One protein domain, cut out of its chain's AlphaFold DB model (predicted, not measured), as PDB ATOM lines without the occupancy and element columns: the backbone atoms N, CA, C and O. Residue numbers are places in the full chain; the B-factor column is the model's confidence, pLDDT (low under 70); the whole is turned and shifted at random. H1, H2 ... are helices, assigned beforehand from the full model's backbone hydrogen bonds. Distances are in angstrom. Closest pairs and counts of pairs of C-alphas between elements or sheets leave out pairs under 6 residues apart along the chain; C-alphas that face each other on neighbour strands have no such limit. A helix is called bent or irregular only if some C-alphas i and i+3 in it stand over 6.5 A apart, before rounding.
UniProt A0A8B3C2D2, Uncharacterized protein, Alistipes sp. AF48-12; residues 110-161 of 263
ATOM      1  N   LYS A 110      33.292 -11.626   6.109       93.56
ATOM      2  CA  LYS A 110      34.272 -10.832   5.346       93.56
ATOM      3  C   LYS A 110      34.034  -9.319   5.451       93.56
ATOM      4  O   LYS A 110      34.988  -8.562   5.561       93.56
ATOM      5  N   GLU A 111      32.772  -8.887   5.408       95.25
ATOM      6  CA  GLU A 111      32.389  -7.472   5.536       95.25
ATOM      7  C   GLU A 111      32.703  -6.955   6.948       95.25
ATOM      8  O   GLU A 111      33.288  -5.886   7.099       95.25
ATOM      9  N   ALA A 112      32.334  -7.732   7.971       93.88
ATOM     10  CA  ALA A 112      32.565  -7.388   9.369       93.88
ATOM     11  C   ALA A 112      34.064  -7.320   9.694       93.88
ATOM     12  O   ALA A 112      34.514  -6.320  10.247       93.88
ATOM     13  N   GLU A 113      34.848  -8.325   9.299       90.06
ATOM     14  CA  GLU A 113      36.290  -8.340   9.573       90.06
ATOM     15  C   GLU A 113      37.039  -7.228   8.834       90.06
ATOM     16  O   GLU A 113      37.927  -6.625   9.425       90.06
ATOM     17  N   SER A 114      36.626  -6.855   7.615       91.56
ATOM     18  CA  SER A 114      37.209  -5.700   6.913       91.56
ATOM     19  C   SER A 114      37.028  -4.395   7.698       91.56
ATOM     20  O   SER A 114      37.968  -3.617   7.834       91.56
ATOM     21  N   GLN A 115      35.839  -4.154   8.260       92.81
ATOM     22  CA  GLN A 115      35.581  -2.958   9.077       92.81
ATOM     23  C   GLN A 115      36.390  -2.969  10.379       92.81
ATOM     24  O   GLN A 115      36.843  -1.929  10.865       92.81
ATOM     25  N   ILE A 116      36.576  -4.151  10.959       90.81
ATOM     26  CA  ILE A 116      37.355  -4.323  12.180       90.81
ATOM     27  C   ILE A 116      38.849  -4.156  11.905       90.81
ATOM     28  O   ILE A 116      39.537  -3.555  12.724       90.81
ATOM     29  N   ASP A 117      39.351  -4.617  10.761       88.38
ATOM     30  CA  ASP A 117      40.725  -4.375  10.317       88.38
ATOM     31  C   ASP A 117      41.022  -2.885  10.149       88.38
ATOM     32  O   ASP A 117      42.083  -2.423  10.567       88.38
ATOM     33  N   GLU A 118      40.075  -2.120   9.607       89.25
ATOM     34  CA  GLU A 118      40.204  -0.667   9.469       89.25
ATOM     35  C   GLU A 118      40.182   0.051  10.827       89.25
ATOM     36  O   GLU A 118      40.999   0.939  11.078       89.25
ATOM     37  N   LYS A 119      39.266  -0.339  11.723       88.69
ATOM     38  CA  LYS A 119      39.081   0.312  13.032       88.69
ATOM     39  C   LYS A 119      40.134  -0.105  14.065       88.69
ATOM     40  O   LYS A 119      40.555   0.705  14.890       88.69
ATOM     41  N   PHE A 120      40.570  -1.360  14.019       83.50
ATOM     42  CA  PHE A 120      41.522  -1.977  14.944       83.50
ATOM     43  C   PHE A 120      42.657  -2.665  14.174       83.50
ATOM     44  O   PHE A 120      42.824  -3.888  14.280       83.50
ATOM     45  N   PRO A 121      43.490  -1.900  13.444       80.06
ATOM     46  CA  PRO A 121      44.547  -2.470  12.623       80.06
ATOM     47  C   PRO A 121      45.542  -3.202  13.511       80.06
ATOM     48  O   PRO A 121      46.145  -2.610  14.416       80.06
ATOM     49  N   LEU A 122      45.713  -4.499  13.289       75.25
ATOM     50  CA  LEU A 122      46.797  -5.243  13.916       75.25
ATOM     51  C   LEU A 122      48.100  -4.804  13.239       75.25
ATOM     52  O   LEU A 122      48.152  -4.655  12.025       75.25
ATOM     53  N   GLY A 123      49.124  -4.491  14.033       66.38
ATOM     54  CA  GLY A 123      50.425  -4.069  13.512       66.38
ATOM     55  C   GLY A 123      51.280  -5.276  13.142       66.38
ATOM     56  O   GLY A 123      51.167  -6.330  13.766       66.38
ATOM     57  N   SER A 124      52.140  -5.151  12.130       61.56
ATOM     58  CA  SER A 124      53.133  -6.180  11.800       61.56
ATOM     59  C   SER A 124      54.459  -5.805  12.433       61.56
ATOM     60  O   SER A 124      54.804  -4.631  12.577       61.56
ATOM     61  N   MET A 125      55.218  -6.824  12.817       71.12
ATOM     62  CA  MET A 125      56.587  -6.666  13.273       71.12
ATOM     63  C   MET A 125      57.499  -7.462  12.362       71.12
ATOM     64  O   MET A 125      57.197  -8.610  12.032       71.12
ATOM     65  N   SER A 126      58.615  -6.856  11.964       72.00
ATOM     66  CA  SER A 126      59.666  -7.594  11.278       72.00
ATOM     67  C   SER A 126      60.335  -8.577  12.235       72.00
ATOM     68  O   SER A 126      60.452  -8.327  13.437       72.00
ATOM     69  N   ILE A 127      60.822  -9.677  11.669       64.50
ATOM     70  CA  ILE A 127      61.592 -10.706  12.376       64.50
ATOM     71  C   ILE A 127      62.743 -10.073  13.155       64.50
ATOM     72  O   ILE A 127      62.883 -10.276  14.352       64.50
ATOM     73  N   GLU A 128      63.528  -9.247  12.470       73.81
ATOM     74  CA  GLU A 128      64.721  -8.590  13.003       73.81
ATOM     75  C   GLU A 128      64.403  -7.739  14.235       73.81
ATOM     76  O   GLU A 128      65.137  -7.775  15.221       73.81
ATOM     77  N   LYS A 129      63.267  -7.029  14.216       75.94
ATOM     78  CA  LYS A 129      62.817  -6.228  15.355       75.94
ATOM     79  C   LYS A 129      62.385  -7.109  16.526       75.94
ATOM     80  O   LYS A 129      62.740  -6.795  17.653       75.94
ATOM     81  N   ALA A 130      61.672  -8.206  16.274       70.88
ATOM     82  CA  ALA A 130      61.257  -9.139  17.323       70.88
ATOM     83  C   ALA A 130      62.453  -9.858  17.980       70.88
ATOM     84  O   ALA A 130      62.458 -10.073  19.192       70.88
ATOM     85  N   LEU A 131      63.480 -10.200  17.192       73.31
ATOM     86  CA  LEU A 131      64.711 -10.839  17.674       73.31
ATOM     87  C   LEU A 131      65.568  -9.905  18.536       73.31
ATOM     88  O   LEU A 131      66.246 -10.374  19.446       73.31
ATOM     89  N   GLY A 132      65.540  -8.601  18.253       80.56
ATOM     90  CA  GLY A 132      66.288  -7.587  18.998       80.56
ATOM     91  C   GLY A 132      65.656  -7.155  20.326       80.56
ATOM     92  O   GLY A 132      66.259  -6.348  21.027       80.56
ATOM     93  N   MET A 133      64.463  -7.651  20.667       78.94
ATOM     94  CA  MET A 133      63.744  -7.282  21.892       78.94
ATOM     95  C   MET A 133      64.160  -8.125  23.099       78.94
ATOM     96  O   MET A 133      64.405  -9.329  22.976       78.94
ATOM     97  N   SER A 134      64.139  -7.515  24.286       84.38
ATOM     98  CA  SER A 134      64.250  -8.241  25.556       84.38
ATOM     99  C   SER A 134      63.005  -9.100  25.824       84.38
ATOM    100  O   SER A 134      61.930  -8.869  25.262       84.38
ATOM    101  N   GLU A 135      63.110 -10.082  26.720       76.25
ATOM    102  CA  GLU A 135      61.963 -10.913  27.118       76.25
ATOM    103  C   GLU A 135      60.860 -10.097  27.815       76.25
ATOM    104  O   GLU A 135      59.672 -10.321  27.578       76.25
ATOM    105  N   GLU A 136      61.217  -9.077  28.596       77.69
ATOM    106  CA  GLU A 136      60.256  -8.159  29.216       77.69
ATOM    107  C   GLU A 136      59.522  -7.317  28.167       77.69
ATOM    108  O   GLU A 136      58.320  -7.066  28.287       77.69
ATOM    109  N   GLU A 137      60.222  -6.878  27.119       77.56
ATOM    110  CA  GLU A 137      59.614  -6.165  25.995       77.56
ATOM    111  C   GLU A 137      58.657  -7.065  25.213       77.56
ATOM    112  O   GLU A 137      57.542  -6.640  24.894       77.56
ATOM    113  N   LYS A 138      59.056  -8.317  24.965       73.50
ATOM    114  CA  LYS A 138      58.215  -9.340  24.330       73.50
ATOM    115  C   LYS A 138      56.959  -9.615  25.159       73.50
ATOM    116  O   LYS A 138      55.860  -9.606  24.608       73.50
ATOM    117  N   HIS A 139      57.088  -9.765  26.478       71.94
ATOM    118  CA  HIS A 139      55.953  -9.986  27.377       71.94
ATOM    119  C   HIS A 139      54.986  -8.792  27.399       71.94
ATOM    120  O   HIS A 139      53.774  -8.970  27.255       71.94
ATOM    121  N   ARG A 140      55.498  -7.557  27.524       74.81
ATOM    122  CA  ARG A 140      54.659  -6.343  27.472       74.81
ATOM    123  C   ARG A 140      53.900  -6.234  26.151       74.81
ATOM    124  O   ARG A 140      52.725  -5.875  26.144       74.81
ATOM    125  N   MET A 141      54.560  -6.554  25.041       76.56
ATOM    126  CA  MET A 141      53.944  -6.550  23.718       76.56
ATOM    127  C   MET A 141      52.869  -7.624  23.567       76.56
ATOM    128  O   MET A 141      51.808  -7.343  23.006       76.56
ATOM    129  N   ALA A 142      53.126  -8.833  24.068       71.88
ATOM    130  CA  ALA A 142      52.162  -9.924  24.047       71.88
ATOM    131  C   ALA A 142      50.890  -9.546  24.818       71.88
ATOM    132  O   ALA A 142      49.794  -9.706  24.286       71.88
ATOM    133  N   GLU A 143      51.024  -8.957  26.010       74.06
ATOM    134  CA  GLU A 143      49.862  -8.539  26.803       74.06
ATOM    135  C   GLU A 143      49.095  -7.383  26.145       74.06
ATOM    136  O   GLU A 143      47.869  -7.434  26.039       74.06
ATOM    137  N   ALA A 144      49.796  -6.377  25.611       77.00
ATOM    138  CA  ALA A 144      49.156  -5.291  24.867       77.00
ATOM    139  C   ALA A 144      48.394  -5.807  23.632       77.00
ATOM    140  O   ALA A 144      47.268  -5.384  23.358       77.00
ATOM    141  N   THR A 145      48.981  -6.764  22.908       76.81
ATOM    142  CA  THR A 145      48.340  -7.420  21.760       76.81
ATOM    143  C   THR A 145      47.124  -8.230  22.200       76.81
ATOM    144  O   THR A 145      46.073  -8.135  21.572       76.81
ATOM    145  N   ARG A 146      47.223  -8.971  23.310       75.19
ATOM    146  CA  ARG A 146      46.120  -9.757  23.878       75.19
ATOM    147  C   ARG A 146      44.920  -8.880  24.225       75.19
ATOM    148  O   ARG A 146      43.800  -9.216  23.852       75.19
ATOM    149  N   ILE A 147      45.147  -7.748  24.892       79.75
ATOM    150  CA  ILE A 147      44.088  -6.787  25.241       79.75
ATOM    151  C   ILE A 147      43.401  -6.269  23.974       79.75
ATOM    152  O   ILE A 147      42.173  -6.295  23.887       79.75
ATOM    153  N   LYS A 148      44.187  -5.874  22.964       81.31
ATOM    154  CA  LYS A 148      43.656  -5.393  21.686       81.31
ATOM    155  C   LYS A 148      42.858  -6.464  20.943       81.31
ATOM    156  O   LYS A 148      41.819  -6.151  20.379       81.31
ATOM    157  N   LEU A 149      43.307  -7.719  20.959       80.81
ATOM    158  CA  LEU A 149      42.579  -8.837  20.354       80.81
ATOM    159  C   LEU A 149      41.239  -9.100  21.051       80.81
ATOM    160  O   LEU A 149      40.249  -9.344  20.372       80.81
ATOM    161  N   ILE A 150      41.182  -8.997  22.383       82.31
ATOM    162  CA  ILE A 150      39.927  -9.134  23.142       82.31
ATOM    163  C   ILE A 150      38.949  -8.008  22.791       82.31
ATOM    164  O   ILE A 150      37.754  -8.251  22.631       82.31
ATOM    165  N   GLU A 151      39.434  -6.771  22.695       85.88
ATOM    166  CA  GLU A 151      38.606  -5.637  22.277       85.88
ATOM    167  C   GLU A 151      38.114  -5.814  20.838       85.88
ATOM    168  O   GLU A 151      36.922  -5.666  20.571       85.88
ATOM    169  N   ARG A 152      39.011  -6.232  19.940       88.31
ATOM    170  CA  ARG A 152      38.701  -6.543  18.548       88.31
ATOM    171  C   ARG A 152      37.602  -7.601  18.441       88.31
ATOM    172  O   ARG A 152      36.614  -7.364  17.758       88.31
ATOM    173  N   GLU A 153      37.724  -8.719  19.160       85.38
ATOM    174  CA  GLU A 153      36.711  -9.783  19.183       85.38
ATOM    175  C   GLU A 153      35.348  -9.245  19.645       85.38
ATOM    176  O   GLU A 153      34.332  -9.472  18.988       85.38
ATOM    177  N   LYS A 154      35.317  -8.471  20.739       89.31
ATOM    178  CA  LYS A 154      34.081  -7.858  21.254       89.31
ATOM    179  C   LYS A 154      33.410  -6.933  20.244       89.31
ATOM    180  O   LYS A 154      32.182  -6.860  20.214       89.31
ATOM    181  N   GLU A 155      34.193  -6.214  19.450       93.06
ATOM    182  CA  GLU A 155      33.689  -5.304  18.425       93.06
ATOM    183  C   GLU A 155      33.234  -6.056  17.169       93.06
ATOM    184  O   GLU A 155      32.152  -5.750  16.666       93.06
ATOM    185  N   SER A 156      33.962  -7.090  16.722       90.81
ATOM    186  CA  SER A 156      33.548  -7.952  15.600       90.81
ATOM    187  C   SER A 156      32.159  -8.544  15.836       90.81
ATOM    188  O   SER A 156      31.303  -8.518  14.952       90.81
ATOM    189  N   LEU A 157      31.887  -9.000  17.063       93.00
ATOM    190  CA  LEU A 157      30.593  -9.582  17.437       93.00
ATOM    191  C   LEU A 157      29.409  -8.638  17.232       93.00
ATOM    192  O   LEU A 157      28.310  -9.107  16.945       93.00
ATOM    193  N   LYS A 158      29.618  -7.324  17.367       95.31
ATOM    194  CA  LYS A 158      28.568  -6.316  17.158       95.31
ATOM    195  C   LYS A 158      28.234  -6.124  15.679       95.31
ATOM    196  O   LYS A 158      27.145  -5.654  15.363       95.31
ATOM    197  N   LEU A 159      29.162  -6.464  14.784       96.12
ATOM    198  CA  LEU A 159      29.011  -6.313  13.336       96.12
ATOM    199  C   LEU A 159      28.494  -7.584  12.653       96.12
ATOM    200  O   LEU A 159      28.023  -7.528  11.511       96.12
ATOM    201  N   TYR A 160      28.584  -8.733  13.320       97.12
ATOM    202  CA  TYR A 160      28.127  -9.995  12.758       97.12
ATOM    203  C   TYR A 160      26.605 -10.044  12.596       97.12
ATOM    204  O   TYR A 160      25.829  -9.910  13.540       97.12
ATOM    205  N   LYS A 161      26.179 -10.327  11.366       97.50
ATOM    206  CA  LYS A 161      24.801 -10.635  10.984       97.50
ATOM    207  C   LYS A 161      24.615 -12.146  11.087       97.50
ATOM    208  O   LYS A 161      24.958 -12.894  10.167       97.50
TER     209      LYS A 161
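This is residues 110 to 161 of the 263 residues of an uncharacterized protein of Alistipes sp. AF48-12 (UniProt A0A8B3C2D2). Picture a long, narrow open loop: the straight helix H3 makes one long side, and H1 with the stretch of residues 120 to 126 makes the other. The two sides come together at one end, where H1 packs on the last part of H3, residues 152 to 159, while little H2 and the tight link after it turn the chain back at the other end, and residues 124 to 129 stand free. The printed part has 52 residues with three named helices, H1, H2 and H3 in that order along the chain, and no named strand; the class is all helix. It is loose, with a radius of gyration of the C-alphas of 13.7 A, and its outline is a rod that spans 42 by 18 by 12 A.

Start at the first printed residue with H1, residues 110 to 119, and compare it with H3, residues 135 to 159. They touch, with 6 pairs of C-alphas within 8 A, and H3 does so with residues 152 to 159 alone. Look at Ala 112 and Leu 159 for their closest C-alphas, 5.4 A apart. The two helices stand at a steep tilt of 51 degrees and run opposite ways. Go on along the backbone to H2, residues 127 to 131, which is apart from H1. H2 and H3 are close but not clearly touching, with 1 pair of C-alphas within 8 A: those of Ala 130 and Lys 138, the closest, 7.6 A apart. In H1 and H2 every pair of O i and N i+4 is within hydrogen-bond range, and in H3 19 of 21 are.

Find C-alpha 110 at (34.272, -10.832, 5.346); from there H1 runs 14.4 A to C-alpha 119 at (39.081, 0.312, 13.032). After the 7 residues between them H2 begins at Ile 127, and it measures 6.1 A from first to last C-alpha. Then find C-alpha 135 at (61.963, -10.913, 27.118), where H3 begins. Its 25 residues run 36.0 A to C-alpha 159 at (29.011, -6.313, 13.336), and x falls along the way. No helix is bent.

The C-alphas of Gly 132 and Lys 161 are the two farthest apart, at 42.4 A, while those of the first and last printed residues, Lys 110 and Lys 161, are 11.0 A apart. The printed part has no cut. The link from H1 to H2 is short, with 7 residues, and the link from H2 to H3 is tight, with 3. Residues 124 to 129, of which 127 to 129 belong to H2, stand free. The mean pLDDT of the printed part is 82.0; look for values under 70 at residues 123 to 124 and at residue 127.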